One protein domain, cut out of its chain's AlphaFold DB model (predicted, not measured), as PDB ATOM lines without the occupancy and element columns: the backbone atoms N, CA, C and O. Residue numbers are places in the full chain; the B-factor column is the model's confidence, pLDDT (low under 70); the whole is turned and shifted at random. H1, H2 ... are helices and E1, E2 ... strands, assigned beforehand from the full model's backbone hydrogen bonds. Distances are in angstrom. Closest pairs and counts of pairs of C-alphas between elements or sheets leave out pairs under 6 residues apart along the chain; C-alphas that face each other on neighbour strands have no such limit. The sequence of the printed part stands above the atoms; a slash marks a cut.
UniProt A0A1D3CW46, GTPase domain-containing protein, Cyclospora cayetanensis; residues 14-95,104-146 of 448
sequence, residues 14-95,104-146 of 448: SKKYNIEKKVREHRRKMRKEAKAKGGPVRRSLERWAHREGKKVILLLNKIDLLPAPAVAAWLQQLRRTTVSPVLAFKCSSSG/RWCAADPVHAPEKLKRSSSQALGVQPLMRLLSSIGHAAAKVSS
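What this domain is: This is residues 14 to 95 and 104 to 146 of the 448 residues of the protein "GTPase domain-containing protein" of Cyclospora cayetanensis (UniProt A0A1D3CW46). You are looking at a small body built round a short sheet of two strands, E1 and E2, from which two helical arms stick out. The sheet lies between H3 and residues 127 to 133 of H5; residues 14 to 33 of H1 make a long free arm, and residues 138 to 146, mostly the far part of H5, make a second. The printed part has 125 residues, with five named helices and two named strands in the order H1, H2, E1, H3, E2, H4, H5; the sheet, E1 beside E2, is parallel, and the class is mostly helix. The whole is only just loose, close to extended, with a radius of gyration of the C-alphas of 20.7 A, and it is elongated, spanning 65 by 41 by 34 A.

How they stand to each other: Begin at H1, residues 14 to 36, which is apart from H2, residues 41 to 51. Next look at E1, residues 58 to 60, and E2, residues 86 to 88: they are parallel neighbours at 25 degrees, and N 60 and O 87 are within hydrogen-bond range at 2.8 A, as are N 87 and O 58 at 2.9 A. Between them in the chain runs H3, residues 68 to 81; E1, H3 and E2 form a strand-helix-strand unit, two parallel strands joined through a helix, with a right-handed crossover. The closest C-alphas of H3 and E2 are those of Arg 79 and Val 86, 6.2 A apart, while H3 and E1 are near each other, with 7 pairs of C-alphas within 10 A. H4, residues 115 to 118, is close to H3 but not clearly touching: the closest C-alphas, of Ala 68 and Glu 115, are 8.0 A apart. For H5, residues 127 to 145, and E2 the closest C-alphas are those of Leu 130 and Leu 87, 7.2 A apart; H5 is apart from H3. In H1, H2, H3 and H5 every O i to N i+4 pair is within hydrogen-bond range; H4 is too short for one.

Where its parts are: Find C-alpha 14 at (76.038, -8.266, 8.893); from there H1 runs 32.7 A to C-alpha 36. H2 measures 15.1 A. E1 starts at C-alpha 58, at (28.800, -10.709, 3.517), and H3 measures 20.3 A. H5 runs 27.1 A and ends at C-alpha 145, at (38.212, -26.783, -13.819).

The domain as a whole: The two C-alphas farthest apart are those of Ser 14 and Pro 114, at 66.5 A. Residues 96 to 103 are not printed, and C-alphas 95 and 104 are 13.5 A apart across this cut, which falls in the link from E2 to H4. Of the links that are printed whole, none is long. The mean pLDDT of the printed part is 75.2; look for values under 70 at residues 30 to 46, 93 to 95, 104 to 105, 121 and 143 to 146 of this model.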
ATOM      1  N   SER A  14      76.176  -9.349   9.884       81.81
ATOM      2  CA  SER A  14      76.038  -8.266   8.893       81.81
ATOM      3  C   SER A  14      75.064  -8.612   7.747       81.81
ATOM      4  O   SER A  14      74.231  -7.788   7.371       81.81
ATOM      5  N   LYS A  15      75.078  -9.860   7.243       83.00
ATOM      6  CA  LYS A  15      74.104 -10.315   6.233       83.00
ATOM      7  C   LYS A  15      72.688 -10.364   6.818       83.00
ATOM      8  O   LYS A  15      71.770  -9.866   6.172       83.00
ATOM      9  N   LYS A  16      72.520 -10.878   8.047       81.44
ATOM     10  CA  LYS A  16      71.221 -10.903   8.747       81.44
ATOM     11  C   LYS A  16      70.654  -9.486   8.922       81.44
ATOM     12  O   LYS A  16      69.519  -9.245   8.525       81.44
ATOM     13  N   TYR A  17      71.466  -8.540   9.399       88.31
ATOM     14  CA  TYR A  17      71.084  -7.130   9.548       88.31
ATOM     15  C   TYR A  17      70.674  -6.482   8.215       88.31
ATOM     16  O   TYR A  17      69.652  -5.802   8.151       88.31
ATOM     17  N   ASN A  18      71.424  -6.717   7.132       90.50
ATOM     18  CA  ASN A  18      71.104  -6.155   5.816       90.50
ATOM     19  C   ASN A  18      69.814  -6.736   5.215       90.50
ATOM     20  O   ASN A  18      69.040  -5.993   4.609       90.50
ATOM     21  N   ILE A  19      69.553  -8.034   5.407       85.75
ATOM     22  CA  ILE A  19      68.276  -8.663   5.032       85.75
ATOM     23  C   ILE A  19      67.138  -8.035   5.843       85.75
ATOM     24  O   ILE A  19      66.156  -7.571   5.268       85.75
ATOM     25  N   GLU A  20      67.290  -7.939   7.164       79.94
ATOM     26  CA  GLU A  20      66.273  -7.372   8.050       79.94
ATOM     27  C   GLU A  20      65.990  -5.891   7.739       79.94
ATOM     28  O   GLU A  20      64.831  -5.477   7.699       79.94
ATOM     29  N   LYS A  21      67.024  -5.097   7.429       88.25
ATOM     30  CA  LYS A  21      66.894  -3.704   6.979       88.25
ATOM     31  C   LYS A  21      66.100  -3.608   5.671       88.25
ATOM     32  O   LYS A  21      65.143  -2.838   5.618       88.25
ATOM     33  N   LYS A  22      66.420  -4.429   4.660       90.31
ATOM     34  CA  LYS A  22      65.663  -4.480   3.393       90.31
ATOM     35  C   LYS A  22      64.206  -4.905   3.606       90.31
ATOM     36  O   LYS A  22      63.305  -4.282   3.049       90.31
ATOM     37  N   VAL A  23      63.948  -5.904   4.455       85.38
ATOM     38  CA  VAL A  23      62.584  -6.332   4.823       85.38
ATOM     39  C   VAL A  23      61.825  -5.208   5.539       85.38
ATOM     40  O   VAL A  23      60.654  -4.966   5.239       85.38
ATOM     41  N   ARG A  24      62.481  -4.474   6.446       80.75
ATOM     42  CA  ARG A  24      61.910  -3.323   7.164       80.75
ATOM     43  C   ARG A  24      61.556  -2.177   6.213       80.75
ATOM     44  O   ARG A  24      60.466  -1.617   6.317       80.75
ATOM     45  N   GLU A  25      62.432  -1.858   5.264       83.62
ATOM     46  CA  GLU A  25      62.206  -0.829   4.241       83.62
ATOM     47  C   GLU A  25      61.092  -1.224   3.261       83.62
ATOM     48  O   GLU A  25      60.188  -0.421   3.017       83.62
ATOM     49  N   HIS A  26      61.070  -2.474   2.790       83.50
ATOM     50  CA  HIS A  26      59.988  -3.003   1.957       83.50
ATOM     51  C   HIS A  26      58.632  -2.949   2.688       83.50
ATOM     52  O   HIS A  26      57.676  -2.368   2.174       83.50
ATOM     53  N   ARG A  27      58.554  -3.435   3.936       70.19
ATOM     54  CA  ARG A  27      57.338  -3.337   4.770       70.19
ATOM     55  C   ARG A  27      56.915  -1.880   5.021       70.19
ATOM     56  O   ARG A  27      55.719  -1.592   5.052       70.19
ATOM     57  N   ARG A  28      57.863  -0.941   5.152       74.62
ATOM     58  CA  ARG A  28      57.582   0.505   5.267       74.62
ATOM     59  C   ARG A  28      57.008   1.084   3.968       74.62
ATOM     60  O   ARG A  28      56.087   1.895   4.048       74.62
ATOM     61  N   LYS A  29      57.506   0.662   2.799       78.88
ATOM     62  CA  LYS A  29      56.977   1.056   1.481       78.88
ATOM     63  C   LYS A  29      55.550   0.530   1.281       78.88
ATOM     64  O   LYS A  29      54.649   1.338   1.074       78.88
ATOM     65  N   MET A  30      55.315  -0.765   1.512       59.47
ATOM     66  CA  MET A  30      53.980  -1.381   1.437       59.47
ATOM     67  C   MET A  30      52.957  -0.685   2.353       59.47
ATOM     68  O   MET A  30      51.837  -0.407   1.935       59.47
ATOM     69  N   ARG A  31      53.344  -0.322   3.587       59.16
ATOM     70  CA  ARG A  31      52.480   0.446   4.507       59.16
ATOM     71  C   ARG A  31      52.178   1.865   4.012       59.16
ATOM     72  O   ARG A  31      51.057   2.333   4.195       59.16
ATOM     73  N   LYS A  32      53.143   2.556   3.391       67.12
ATOM     74  CA  LYS A  32      52.908   3.878   2.783       67.12
ATOM     75  C   LYS A  32      51.953   3.784   1.593       67.12
ATOM     76  O   LYS A  32      51.040   4.592   1.508       67.12
ATOM     77  N   GLU A  33      52.113   2.787   0.729       60.06
ATOM     78  CA  GLU A  33      51.224   2.563  -0.418       60.06
ATOM     79  C   GLU A  33      49.804   2.167   0.012       60.06
ATOM     80  O   GLU A  33      48.833   2.678  -0.541       60.06
ATOM     81  N   ALA A  34      49.667   1.332   1.047       53.62
ATOM     82  CA  ALA A  34      48.373   1.009   1.648       53.62
ATOM     83  C   ALA A  34      47.686   2.243   2.267       53.62
ATOM     84  O   ALA A  34      46.475   2.394   2.137       53.62
ATOM     85  N   LYS A  35      48.452   3.152   2.893       52.88
ATOM     86  CA  LYS A  35      47.926   4.414   3.446       52.88
ATOM     87  C   LYS A  35      47.607   5.456   2.362       52.88
ATOM     88  O   LYS A  35      46.678   6.235   2.539       52.88
ATOM     89  N   ALA A  36      48.343   5.458   1.246       52.47
ATOM     90  CA  ALA A  36      48.113   6.351   0.106       52.47
ATOM     91  C   ALA A  36      46.894   5.945  -0.742       52.47
ATOM     92  O   ALA A  36      46.205   6.808  -1.275       52.47
ATOM     93  N   LYS A  37      46.571   4.644  -0.825       49.19
ATOM     94  CA  LYS A  37      45.358   4.105  -1.480       49.19
ATOM     95  C   LYS A  37      44.099   4.290  -0.608       49.19
ATOM     96  O   LYS A  37      43.311   3.361  -0.437       49.19
ATOM     97  N   GLY A  38      43.953   5.477  -0.016       39.22
ATOM     98  CA  GLY A  38      43.019   5.784   1.064       39.22
ATOM     99  C   GLY A  38      41.562   5.407   0.777       39.22
ATOM    100  O   GLY A  38      41.006   5.695  -0.280       39.22
ATOM    101  N   GLY A  39      40.930   4.770   1.759       33.91
ATOM    102  CA  GLY A  39      39.504   4.465   1.761       33.91
ATOM    103  C   GLY A  39      39.133   3.602   2.969       33.91
ATOM    104  O   GLY A  39      39.998   2.872   3.465       33.91
ATOM    105  N   PRO A  40      37.877   3.656   3.450       39.94
ATOM    106  CA  PRO A  40      37.430   2.854   4.586       39.94
ATOM    107  C   PRO A  40      37.690   1.368   4.314       39.94
ATOM    108  O   PRO A  40      37.225   0.815   3.313       39.94
ATOM    109  N   VAL A  41      38.467   0.741   5.203       46.72
ATOM    110  CA  VAL A  41      39.182  -0.528   4.957       46.72
ATOM    111  C   VAL A  41      38.257  -1.651   4.471       46.72
ATOM    112  O   VAL A  41      38.646  -2.414   3.591       46.72
ATOM    113  N   ARG A  42      37.008  -1.688   4.951       49.72
ATOM    114  CA  ARG A  42      35.972  -2.654   4.549       49.72
ATOM    115  C   ARG A  42      35.682  -2.641   3.040       49.72
ATOM    116  O   ARG A  42      35.895  -3.645   2.367       49.72
ATOM    117  N   ARG A  43      35.341  -1.471   2.475       53.91
ATOM    118  CA  ARG A  43      35.141  -1.310   1.018       53.91
ATOM    119  C   ARG A  43      36.434  -1.531   0.234       53.91
ATOM    120  O   ARG A  43      36.395  -1.831  -0.955       53.91
ATOM    121  N   SER A  44      37.599  -1.326   0.845       58.56
ATOM    122  CA  SER A  44      38.892  -1.584   0.198       58.56
ATOM    123  C   SER A  44      39.211  -3.080   0.103       58.56
ATOM    124  O   SER A  44      39.739  -3.494  -0.924       58.56
ATOM    125  N   LEU A  45      38.829  -3.890   1.099       66.06
ATOM    126  CA  LEU A  45      38.940  -5.352   1.051       66.06
ATOM    127  C   LEU A  45      37.969  -5.954   0.027       66.06
ATOM    128  O   LEU A  45      38.396  -6.739  -0.814       66.06
ATOM    129  N   GLU A  46      36.702  -5.529   0.039       69.00
ATOM    130  CA  GLU A  46      35.698  -5.946  -0.952       69.00
ATOM    131  C   GLU A  46      36.182  -5.644  -2.380       69.00
ATOM    132  O   GLU A  46      36.243  -6.544  -3.218       69.00
ATOM    133  N   ARG A  47      36.615  -4.401  -2.650       71.00
ATOM    134  CA  ARG A  47      37.160  -4.002  -3.962       71.00
ATOM    135  C   ARG A  47      38.452  -4.736  -4.329       71.00
ATOM    136  O   ARG A  47      38.679  -4.964  -5.513       71.00
ATOM    137  N   TRP A  48      39.305  -5.085  -3.364       75.06
ATOM    138  CA  TRP A  48      40.495  -5.896  -3.633       75.06
ATOM    139  C   TRP A  48      40.108  -7.318  -4.040       75.06
ATOM    140  O   TRP A  48      40.521  -7.767  -5.102       75.06
ATOM    141  N   ALA A  49      39.253  -7.992  -3.270       73.25
ATOM    142  CA  ALA A  49      38.821  -9.350  -3.578       73.25
ATOM    143  C   ALA A  49      38.140  -9.448  -4.958       73.25
ATOM    144  O   ALA A  49      38.481 -10.338  -5.732       73.25
ATOM    145  N   HIS A  50      37.287  -8.480  -5.321       75.69
ATOM    146  CA  HIS A  50      36.678  -8.424  -6.658       75.69
ATOM    147  C   HIS A  50      37.713  -8.232  -7.785       75.69
ATOM    148  O   HIS A  50      37.576  -8.850  -8.836       75.69
ATOM    149  N   ARG A  51      38.769  -7.424  -7.580       74.75
ATOM    150  CA  ARG A  51      39.872  -7.269  -8.559       74.75
ATOM    151  C   ARG A  51      40.684  -8.548  -8.743       74.75
ATOM    152  O   ARG A  51      41.189  -8.797  -9.826       74.75
ATOM    153  N   GLU A  52      40.793  -9.344  -7.691       74.69
ATOM    154  CA  GLU A  52      41.481 -10.638  -7.681       74.69
ATOM    155  C   GLU A  52      40.580 -11.788  -8.175       74.69
ATOM    156  O   GLU A  52      40.927 -12.953  -7.995       74.69
ATOM    157  N   GLY A  53      39.387 -11.489  -8.708       74.38
ATOM    158  CA  GLY A  53      38.403 -12.483  -9.160       74.38
ATOM    159  C   GLY A  53      37.732 -13.294  -8.040       74.38
ATOM    160  O   GLY A  53      36.923 -14.182  -8.316       74.38
ATOM    161  N   LYS A  54      38.031 -13.001  -6.769       77.88
ATOM    162  CA  LYS A  54      37.565 -13.767  -5.605       77.88
ATOM    163  C   LYS A  54      36.112 -13.421  -5.292       77.88
ATOM    164  O   LYS A  54      35.750 -12.254  -5.150       77.88
ATOM    165  N   LYS A  55      35.273 -14.450  -5.140       76.81
ATOM    166  CA  LYS A  55      33.885 -14.292  -4.684       76.81
ATOM    167  C   LYS A  55      33.882 -13.876  -3.208       76.81
ATOM    168  O   LYS A  55      34.599 -14.457  -2.399       76.81
ATOM    169  N   VAL A  56      33.069 -12.877  -2.866       82.12
ATOM    170  CA  VAL A  56      32.900 -12.365  -1.496       82.12
ATOM    171  C   VAL A  56      31.454 -12.565  -1.070       82.12
ATOM    172  O   VAL A  56      30.542 -12.278  -1.842       82.12
ATOM    173  N   ILE A  57      31.250 -13.017   0.163       82.44
ATOM    174  CA  ILE A  57      29.940 -13.157   0.805       82.44
ATOM    175  C   ILE A  57      29.973 -12.288   2.059       82.44
ATOM    176  O   ILE A  57      30.940 -12.349   2.819       82.44
ATOM    177  N   LEU A  58      28.934 -11.489   2.291       83.69
ATOM    178  CA  LEU A  58      28.800 -10.709   3.517       83.69
ATOM    179  C   LEU A  58      27.859 -11.420   4.489       83.69
ATOM    180  O   LEU A  58      26.693 -11.664   4.180       83.69
ATOM    181  N   LEU A  59      28.372 -11.722   5.679       83.75
ATOM    182  CA  LEU A  59      27.624 -12.360   6.756       83.75
ATOM    183  C   LEU A  59      27.325 -11.327   7.852       83.75
ATOM    184  O   LEU A  59      28.231 -10.839   8.526       83.75
ATOM    185  N   LEU A  60      26.053 -10.971   8.021       83.25
ATOM    186  CA  LEU A  60      25.579 -10.132   9.118       83.25
ATOM    187  C   LEU A  60      25.331 -11.031  10.335       83.25
ATOM    188  O   LEU A  60      24.295 -11.686  10.414       83.25
ATOM    189  N   ASN A  61      26.309 -11.095  11.239       84.06
ATOM    190  CA  ASN A  61      26.252 -11.893  12.469       84.06
ATOM    191  C   ASN A  61      25.539 -11.139  13.619       84.06
ATOM    192  O   ASN A  61      25.307  -9.935  13.521       84.06
ATOM    193  N   LYS A  62      25.240 -11.839  14.723       79.31
ATOM    194  CA  LYS A  62      24.576 -11.326  15.941       79.31
ATOM    195  C   LYS A  62      23.188 -10.699  15.703       79.31
ATOM    196  O   LYS A  62      22.790  -9.747  16.375       79.31
ATOM    197  N   ILE A  63      22.424 -11.240  14.750       82.94
ATOM    198  CA  ILE A  63      21.050 -10.787  14.438       82.94
ATOM    199  C   ILE A  63      20.045 -10.987  15.581       82.94
ATOM    200  O   ILE A  63      18.919 -10.513  15.503       82.94
ATOM    201  N   ASP A  64      20.432 -11.719  16.620       81.56
ATOM    202  CA  ASP A  64      19.678 -11.958  17.844       81.56
ATOM    203  C   ASP A  64      19.673 -10.773  18.817       81.56
ATOM    204  O   ASP A  64      18.802 -10.709  19.683       81.56
ATOM    205  N   LEU A  65      20.588  -9.816  18.632       79.88
ATOM    206  CA  LEU A  65      20.591  -8.527  19.331       79.88
ATOM    207  C   LEU A  65      19.708  -7.469  18.638       79.88
ATOM    208  O   LEU A  65      19.551  -6.365  19.152       79.88
ATOM    209  N   LEU A  66      19.150  -7.785  17.462       77.06
ATOM    210  CA  LEU A  66      18.418  -6.854  16.603       77.06
ATOM    211  C   LEU A  66      16.935  -7.248  16.482       77.06
ATOM    212  O   LEU A  66      16.638  -8.405  16.173       77.06
ATOM    213  N   PRO A  67      15.986  -6.302  16.614       79.75
ATOM    214  CA  PRO A  67      14.587  -6.588  16.316       79.75
ATOM    215  C   PRO A  67      14.402  -6.879  14.818       79.75
ATOM    216  O   PRO A  67      15.086  -6.306  13.964       79.75
ATOM    217  N   ALA A  68      13.441  -7.745  14.480       83.12
ATOM    218  CA  ALA A  68      13.124  -8.137  13.098       83.12
ATOM    219  C   ALA A  68      13.117  -6.989  12.049       83.12
ATOM    220  O   ALA A  68      13.798  -7.146  11.029       83.12
ATOM    221  N   PRO A  69      12.440  -5.834  12.261       81.94
ATOM    222  CA  PRO A  69      12.460  -4.728  11.296       81.94
ATOM    223  C   PRO A  69      13.854  -4.112  11.091       81.94
ATOM    224  O   PRO A  69      14.203  -3.769   9.961       81.94
ATOM    225  N   ALA A  70      14.688  -4.027  12.133       79.69
ATOM    226  CA  ALA A  70      16.051  -3.506  12.012       79.69
ATOM    227  C   ALA A  70      16.945  -4.443  11.183       79.69
ATOM    228  O   ALA A  70      17.706  -3.974  10.333       79.69
ATOM    229  N   VAL A  71      16.818  -5.766  11.361       82.06
ATOM    230  CA  VAL A  71      17.529  -6.760  10.529       82.06
ATOM    231  C   VAL A  71      17.120  -6.627   9.060       82.06
ATOM    232  O   VAL A  71      17.984  -6.611   8.182       82.06
ATOM    233  N   ALA A  72      15.819  -6.490   8.781       86.19
ATOM    234  CA  ALA A  72      15.307  -6.308   7.424       86.19
ATOM    235  C   ALA A  72      15.854  -5.025   6.767       86.19
ATOM    236  O   ALA A  72      16.371  -5.086   5.649       86.19
ATOM    237  N   ALA A  73      15.824  -3.896   7.485       81.94
ATOM    238  CA  ALA A  73      16.372  -2.619   7.027       81.94
ATOM    239  C   ALA A  73      17.874  -2.711   6.694       81.94
ATOM    240  O   ALA A  73      18.306  -2.286   5.619       81.94
ATOM    241  N   TRP A  74      18.676  -3.318   7.578       82.56
ATOM    242  CA  TRP A  74      20.111  -3.511   7.343       82.56
ATOM    243  C   TRP A  74      20.401  -4.419   6.150       82.56
ATOM    244  O   TRP A  74      21.246  -4.078   5.323       82.56
ATOM    245  N   LEU A  75      19.688  -5.541   6.009       86.88
ATOM    246  CA  LEU A  75      19.826  -6.411   4.838       86.88
ATOM    247  C   LEU A  75      19.462  -5.680   3.544       86.88
ATOM    248  O   LEU A  75      20.185  -5.809   2.558       86.88
ATOM    249  N   GLN A  76      18.381  -4.896   3.539       86.69
ATOM    250  CA  GLN A  76      17.979  -4.110   2.375       86.69
ATOM    251  C   GLN A  76      19.058  -3.082   2.003       86.69
ATOM    252  O   GLN A  76      19.461  -3.020   0.842       86.69
ATOM    253  N   GLN A  77      19.582  -2.327   2.972       81.69
ATOM    254  CA  GLN A  77      20.614  -1.323   2.709       81.69
ATOM    255  C   GLN A  77      21.935  -1.949   2.240       81.69
ATOM    256  O   GLN A  77      22.559  -1.454   1.299       81.69
ATOM    257  N   LEU A  78      22.365  -3.061   2.844       82.88
ATOM    258  CA  LEU A  78      23.596  -3.747   2.439       82.88
ATOM    259  C   LEU A  78      23.469  -4.342   1.027       82.88
ATOM    260  O   LEU A  78      24.384  -4.178   0.222       82.88
ATOM    261  N   ARG A  79      22.315  -4.930   0.675       86.12
ATOM    262  CA  ARG A  79      22.031  -5.443  -0.682       86.12
ATOM    263  C   ARG A  79      21.949  -4.349  -1.752       86.12
ATOM    264  O   ARG A  79      22.204  -4.633  -2.913       86.12
ATOM    265  N   ARG A  80      21.605  -3.108  -1.382       84.69
ATOM    266  CA  ARG A  80      21.613  -1.948  -2.299       84.69
ATOM    267  C   ARG A  80      22.995  -1.320  -2.472       84.69
ATOM    268  O   ARG A  80      23.258  -0.712  -3.501       84.69
ATOM    269  N   THR A  81      23.854  -1.410  -1.456       76.25
ATOM    270  CA  THR A  81      25.145  -0.695  -1.411       76.25
ATOM    271  C   THR A  81      26.361  -1.570  -1.707       76.25
ATOM    272  O   THR A  81      27.442  -1.029  -1.941       76.25
ATOM    273  N   THR A  82      26.210  -2.896  -1.704       75.12
ATOM    274  CA  THR A  82      27.287  -3.855  -1.990       75.12
ATOM    275  C   THR A  82      26.891  -4.805  -3.119       75.12
ATOM    276  O   THR A  82      25.723  -5.144  -3.274       75.12
ATOM    277  N   VAL A  83      27.877  -5.223  -3.919       76.31
ATOM    278  CA  VAL A  83      27.689  -6.134  -5.071       76.31
ATOM    279  C   VAL A  83      27.655  -7.609  -4.630       76.31
ATOM    280  O   VAL A  83      27.151  -8.477  -5.335       76.31
ATOM    281  N   SER A  84      28.187  -7.901  -3.444       80.88
ATOM    282  CA  SER A  84      28.249  -9.235  -2.840       80.88
ATOM    283  C   SER A  84      26.920  -9.664  -2.196       80.88
ATOM    284  O   SER A  84      26.272  -8.837  -1.552       80.88
ATOM    285  N   PRO A  85      26.548 -10.959  -2.246       85.44
ATOM    286  CA  PRO A  85      25.389 -11.478  -1.522       85.44
ATOM    287  C   PRO A  85      25.518 -11.262  -0.007       85.44
ATOM    288  O   PRO A  85      26.571 -11.519   0.583       85.44
ATOM    289  N   VAL A  86      24.419 -10.823   0.617       85.81
ATOM    290  CA  VAL A  86      24.334 -10.533   2.057       85.81
ATOM    291  C   VAL A  86      23.361 -11.493   2.741       85.81
ATOM    292  O   VAL A  86      22.164 -11.519   2.419       85.81
ATOM    293  N   LEU A  87      23.877 -12.245   3.713       88.38
ATOM    294  CA  LEU A  87      23.144 -13.222   4.516       88.38
ATOM    295  C   LEU A  87      23.086 -12.780   5.983       88.38
ATOM    296  O   LEU A  87      24.086 -12.337   6.541       88.38
ATOM    297  N   ALA A  88      21.921 -12.923   6.613       87.94
ATOM    298  CA  ALA A  88      21.758 -12.767   8.057       87.94
ATOM    299  C   ALA A  88      22.066 -14.091   8.767       87.94
ATOM    300  O   ALA A  88      21.636 -15.149   8.305       87.94
ATOM    301  N   PHE A  89      22.795 -14.026   9.879       86.94
ATOM    302  CA  PHE A  89      23.310 -15.199  10.574       86.94
ATOM    303  C   PHE A  89      23.280 -15.046  12.093       86.94
ATOM    304  O   PHE A  89      23.567 -13.979  12.638       86.94
ATOM    305  N   LYS A  90      22.991 -16.154  12.771       83.81
ATOM    306  CA  LYS A  90      23.137 -16.299  14.218       83.81
ATOM    307  C   LYS A  90      23.951 -17.558  14.503       83.81
ATOM    308  O   LYS A  90      23.503 -18.654  14.165       83.81
ATOM    309  N   CYS A  91      25.086 -17.413  15.182       75.31
ATOM    310  CA  CYS A  91      25.807 -18.537  15.778       75.31
ATOM    311  C   CYS A  91      25.058 -19.084  17.008       75.31
ATOM    312  O   CYS A  91      24.570 -18.311  17.832       75.31
ATOM    313  N   SER A  92      25.045 -20.403  17.205       70.31
ATOM    314  CA  SER A  92      24.737 -20.996  18.514       70.31
ATOM    315  C   SER A  92      25.976 -20.943  19.410       70.31
ATOM    316  O   SER A  92      27.018 -21.484  19.042       70.31
ATOM    317  N   SER A  93      25.867 -20.348  20.598       60.00
ATOM    318  CA  SER A  93      26.961 -20.277  21.580       60.00
ATOM    319  C   SER A  93      26.927 -21.467  22.548       60.00
ATOM    320  O   SER A  93      26.978 -21.305  23.768       60.00
ATOM    321  N   SER A  94      26.821 -22.685  22.014       54.00
ATOM    322  CA  SER A  94      26.992 -23.909  22.797       54.00
ATOM    323  C   SER A  94      28.486 -24.172  22.998       54.00
ATOM    324  O   SER A  94      29.131 -24.761  22.131       54.00
ATOM    325  N   GLY A  95      29.033 -23.722  24.130       46.56
ATOM    326  CA  GLY A  95      30.437 -23.902  24.525       46.56
ATOM    327  C   GLY A  95      30.793 -25.348  24.887       46.56
ATOM    328  O   GLY A  95      31.183 -25.622  26.014       46.56
ATOM    329  N   ARG A 104      22.273 -27.960  16.272       61.84
ATOM    330  CA  ARG A 104      20.838 -28.051  15.948       61.84
ATOM    331  C   ARG A 104      20.337 -26.719  15.375       61.84
ATOM    332  O   ARG A 104      19.776 -25.892  16.087       61.84
ATOM    333  N   TRP A 105      20.583 -26.491  14.092       69.44
ATOM    334  CA  TRP A 105      20.157 -25.299  13.370       69.44
ATOM    335  C   TRP A 105      18.678 -25.362  13.001       69.44
ATOM    336  O   TRP A 105      18.122 -26.435  12.764       69.44
ATOM    337  N   CYS A 106      18.039 -24.197  12.924       71.19
ATOM    338  CA  CYS A 106      16.686 -24.094  12.399       71.19
ATOM    339  C   CYS A 106      16.725 -23.682  10.923       71.19
ATOM    340  O   CYS A 106      17.501 -22.807  10.535       71.19
ATOM    341  N   ALA A 107      15.851 -24.279  10.110       73.38
ATOM    342  CA  ALA A 107      15.629 -23.867   8.724       73.38
ATOM    343  C   ALA A 107      14.802 -22.567   8.604       73.38
ATOM    344  O   ALA A 107      14.616 -22.069   7.498       73.38
ATOM    345  N   ALA A 108      14.309 -22.018   9.722       76.44
ATOM    346  CA  ALA A 108      13.544 -20.775   9.748       76.44
ATOM    347  C   ALA A 108      14.347 -19.579   9.211       76.44
ATOM    348  O   ALA A 108      15.540 -19.424   9.500       76.44
ATOM    349  N   ASP A 109      13.661 -18.693   8.487       80.81
ATOM    350  CA  ASP A 109      14.268 -17.482   7.945       80.81
ATOM    351  C   ASP A 109      14.806 -16.574   9.062       80.81
ATOM    352  O   ASP A 109      14.051 -16.188   9.957       80.81
ATOM    353  N   PRO A 110      16.075 -16.131   8.997       79.00
ATOM    354  CA  PRO A 110      16.686 -15.314  10.048       79.00
ATOM    355  C   PRO A 110      15.987 -13.959  10.277       79.00
ATOM    356  O   PRO A 110      16.122 -13.374  11.349       79.00
ATOM    357  N   VAL A 111      15.232 -13.461   9.292       79.75
ATOM    358  CA  VAL A 111      14.458 -12.211   9.395       79.75
ATOM    359  C   VAL A 111      13.151 -12.440  10.162       79.75
ATOM    360  O   VAL A 111      12.913 -11.786  11.182       79.75
ATOM    361  N   HIS A 112      12.345 -13.402   9.698       79.75
ATOM    362  CA  HIS A 112      10.993 -13.696  10.192       79.75
ATOM    363  C   HIS A 112      10.953 -14.642  11.403       79.75
ATOM    364  O   HIS A 112       9.895 -14.823  12.001       79.75
ATOM    365  N   ALA A 113      12.086 -15.241  11.790       79.44
ATOM    366  CA  ALA A 113      12.184 -16.087  12.974       79.44
ATOM    367  C   ALA A 113      11.652 -15.365  14.232       79.44
ATOM    368  O   ALA A 113      12.018 -14.208  14.473       79.44
ATOM    369  N   PRO A 114      10.836 -16.032  15.071       77.50
ATOM    370  CA  PRO A 114      10.285 -15.411  16.265       77.50
ATOM    371  C   PRO A 114      11.394 -15.082  17.269       77.50
ATOM    372  O   PRO A 114      12.375 -15.813  17.410       77.50
ATOM    373  N   GLU A 115      11.214 -14.003  18.027       73.25
ATOM    374  CA  GLU A 115      12.221 -13.477  18.960       73.25
ATOM    375  C   GLU A 115      12.699 -14.505  20.004       73.25
ATOM    376  O   GLU A 115      13.874 -14.522  20.368       73.25
ATOM    377  N   LYS A 116      11.827 -15.430  20.433       76.94
ATOM    378  CA  LYS A 116      12.195 -16.561  21.312       76.94
ATOM    379  C   LYS A 116      13.244 -17.484  20.672       76.94
ATOM    380  O   LYS A 116      14.135 -17.970  21.358       76.94
ATOM    381  N   LEU A 117      13.149 -17.707  19.359       76.88
ATOM    382  CA  LEU A 117      14.080 -18.535  18.592       76.88
ATOM    383  C   LEU A 117      15.404 -17.802  18.367       76.88
ATOM    384  O   LEU A 117      16.467 -18.379  18.579       76.88
ATOM    385  N   LYS A 118      15.339 -16.506  18.028       74.50
ATOM    386  CA  LYS A 118      16.521 -15.641  17.916       74.50
ATOM    387  C   LYS A 118      17.305 -15.579  19.227       74.50
ATOM    388  O   LYS A 118      18.520 -15.699  19.199       74.50
ATOM    389  N   ARG A 119      16.645 -15.483  20.383       74.19
ATOM    390  CA  ARG A 119      17.317 -15.423  21.698       74.19
ATOM    391  C   ARG A 119      17.762 -16.786  22.244       74.19
ATOM    392  O   ARG A 119      18.460 -16.829  23.252       74.19
ATOM    393  N   SER A 120      17.417 -17.894  21.586       77.56
ATOM    394  CA  SER A 120      17.884 -19.226  21.984       77.56
ATOM    395  C   SER A 120      19.402 -19.354  21.817       77.56
ATOM    396  O   SER A 120      19.946 -19.052  20.758       77.56
ATOM    397  N   SER A 121      20.109 -19.844  22.836       68.50
ATOM    398  CA  SER A 121      21.554 -20.113  22.759       68.50
ATOM    399  C   SER A 121      21.892 -21.389  21.975       68.50
ATOM    400  O   SER A 121      23.014 -21.532  21.486       68.50
ATOM    401  N   SER A 122      20.928 -22.307  21.842       70.00
ATOM    402  CA  SER A 122      21.129 -23.671  21.332       70.00
ATOM    403  C   SER A 122      20.952 -23.832  19.823       70.00
ATOM    404  O   SER A 122      21.318 -24.880  19.292       70.00
ATOM    405  N   GLN A 123      20.397 -22.832  19.130       73.88
ATOM    406  CA  GLN A 123      20.079 -22.924  17.703       73.88
ATOM    407  C   GLN A 123      20.772 -21.837  16.883       73.88
ATOM    408  O   GLN A 123      20.741 -20.656  17.231       73.88
ATOM    409  N   ALA A 124      21.369 -22.255  15.768       80.19
ATOM    410  CA  ALA A 124      21.900 -21.360  14.750       80.19
ATOM    411  C   ALA A 124      20.832 -21.048  13.685       80.19
ATOM    412  O   ALA A 124      20.010 -21.907  13.353       80.19
ATOM    413  N   LEU A 125      20.864 -19.830  13.138       83.12
ATOM    414  CA  LEU A 125      19.962 -19.351  12.079       83.12
ATOM    415  C   LEU A 125      20.773 -18.869  10.875       83.12
ATOM    416  O   LEU A 125      21.861 -18.318  11.036       83.12
ATOM    417  N   GLY A 126      20.233 -19.050   9.667       83.19
ATOM    418  CA  GLY A 126      20.901 -18.655   8.420       83.19
ATOM    419  C   GLY A 126      21.921 -19.669   7.878       83.19
ATOM    420  O   GLY A 126      22.526 -19.418   6.837       83.19
ATOM    421  N   VAL A 127      22.076 -20.836   8.519       84.62
ATOM    422  CA  VAL A 127      23.002 -21.887   8.057       84.62
ATOM    423  C   VAL A 127      22.576 -22.477   6.714       84.62
ATOM    424  O   VAL A 127      23.403 -22.602   5.817       84.62
ATOM    425  N   GLN A 128      21.293 -22.801   6.525       83.62
ATOM    426  CA  GLN A 128      20.840 -23.454   5.293       83.62
ATOM    427  C   GLN A 128      21.022 -22.564   4.036       83.62
ATOM    428  O   GLN A 128      21.540 -23.075   3.042       83.62
ATOM    429  N   PRO A 129      20.702 -21.247   4.043       84.88
ATOM    430  CA  PRO A 129      21.067 -20.347   2.943       84.88
ATOM    431  C   PRO A 129      22.578 -20.225   2.711       84.88
ATOM    432  O   PRO A 129      23.004 -20.187   1.558       84.88
ATOM    433  N   LEU A 130      23.387 -20.192   3.779       85.81
ATOM    434  CA  LEU A 130      24.847 -20.127   3.677       85.81
ATOM    435  C   LEU A 130      25.420 -21.389   3.021       85.81
ATOM    436  O   LEU A 130      26.173 -21.277   2.060       85.81
ATOM    437  N   MET A 131      25.014 -22.576   3.478       84.62
ATOM    438  CA  MET A 131      25.451 -23.851   2.906       84.62
ATOM    439  C   MET A 131      25.026 -23.986   1.443       84.62
ATOM    440  O   MET A 131      25.868 -24.285   0.606       84.62
ATOM    441  N   ARG A 132      23.767 -23.664   1.098       86.31
ATOM    442  CA  ARG A 132      23.299 -23.658  -0.304       86.31
ATOM    443  C   ARG A 132      24.166 -22.762  -1.199       86.31
ATOM    444  O   ARG A 132      24.500 -23.147  -2.318       86.31
ATOM    445  N   LEU A 133      24.562 -21.588  -0.704       85.62
ATOM    446  CA  LEU A 133      25.389 -20.639  -1.449       85.62
ATOM    447  C   LEU A 133      26.857 -21.096  -1.559       85.62
ATOM    448  O   LEU A 133      27.446 -20.974  -2.630       85.62
ATOM    449  N   LEU A 134      27.431 -21.676  -0.501       83.88
ATOM    450  CA  LEU A 134      28.771 -22.277  -0.533       83.88
ATOM    451  C   LEU A 134      28.831 -23.478  -1.487       83.88
ATOM    452  O   LEU A 134      29.730 -23.542  -2.323       83.88
ATOM    453  N   SER A 135      27.844 -24.379  -1.438       85.56
ATOM    454  CA  SER A 135      27.727 -25.499  -2.376       85.56
ATOM    455  C   SER A 135      27.588 -25.011  -3.819       85.56
ATOM    456  O   SER A 135      28.260 -25.542  -4.698       85.56
ATOM    457  N   SER A 136      26.781 -23.978  -4.085       86.00
ATOM    458  CA  SER A 136      26.663 -23.387  -5.428       86.00
ATOM    459  C   SER A 136      28.004 -22.848  -5.950       86.00
ATOM    460  O   SER A 136      28.352 -23.095  -7.104       86.00
ATOM    461  N   ILE A 137      28.794 -22.182  -5.097       81.94
ATOM    462  CA  ILE A 137      30.142 -21.707  -5.450       81.94
ATOM    463  C   ILE A 137      31.100 -22.880  -5.706       81.94
ATOM    464  O   ILE A 137      31.869 -22.819  -6.662       81.94
ATOM    465  N   GLY A 138      31.030 -23.952  -4.909       78.31
ATOM    466  CA  GLY A 138      31.834 -25.163  -5.105       78.31
ATOM    467  C   GLY A 138      31.583 -25.829  -6.463       78.31
ATOM    468  O   GLY A 138      32.523 -26.046  -7.222       78.31
ATOM    469  N   HIS A 139      30.316 -26.057  -6.824       81.19
ATOM    470  CA  HIS A 139      29.956 -26.618  -8.136       81.19
ATOM    471  C   HIS A 139      30.349 -25.688  -9.295       81.19
ATOM    472  O   HIS A 139      30.806 -26.155 -10.338       81.19
ATOM    473  N   ALA A 140      30.217 -24.367  -9.119       75.00
ATOM    474  CA  ALA A 140      30.654 -23.395 -10.118       75.00
ATOM    475  C   ALA A 140      32.180 -23.398 -10.318       75.00
ATOM    476  O   ALA A 140      32.635 -23.218 -11.444       75.00
ATOM    477  N   ALA A 141      32.967 -23.627  -9.261       72.12
ATOM    478  CA  ALA A 141      34.416 -23.797  -9.368       72.12
ATOM    479  C   ALA A 141      34.775 -25.112 -10.082       72.12
ATOM    480  O   ALA A 141      35.535 -25.084 -11.048       72.12
ATOM    481  N   ALA A 142      34.159 -26.231  -9.679       73.06
ATOM    482  CA  ALA A 142      34.393 -27.550 -10.275       73.06
ATOM    483  C   ALA A 142      34.114 -27.579 -11.792       73.06
ATOM    484  O   ALA A 142      34.909 -28.119 -12.562       73.06
ATOM    485  N   LYS A 143      33.031 -26.920 -12.235       68.31
ATOM    486  CA  LYS A 143      32.667 -26.807 -13.659       68.31
ATOM    487  C   LYS A 143      33.646 -25.957 -14.484       68.31
ATOM    488  O   LYS A 143      33.732 -26.140 -15.693       68.31
ATOM    489  N   VAL A 144      34.372 -25.026 -13.858       60.62
ATOM    490  CA  VAL A 144      35.414 -24.235 -14.540       60.62
ATOM    491  C   VAL A 144      36.697 -25.051 -14.695       60.62
ATOM    492  O   VAL A 144      37.308 -24.997 -15.756       60.62
ATOM    493  N   SER A 145      37.074 -25.858 -13.698       58.91
ATOM    494  CA  SER A 145      38.212 -26.783 -13.819       58.91
ATOM    495  C   SER A 145      37.973 -27.906 -14.835       58.91
ATOM    496  O   SER A 145      38.895 -28.260 -15.559       58.91
ATOM    497  N   SER A 146      36.749 -28.435 -14.951       52.69
ATOM    498  CA  SER A 146      36.434 -29.526 -15.891       52.69
ATOM    499  C   SER A 146      36.235 -29.084 -17.347       52.69
ATOM    500  O   SER A 146      36.024 -29.927 -18.208       52.69
TER     501      SER A 146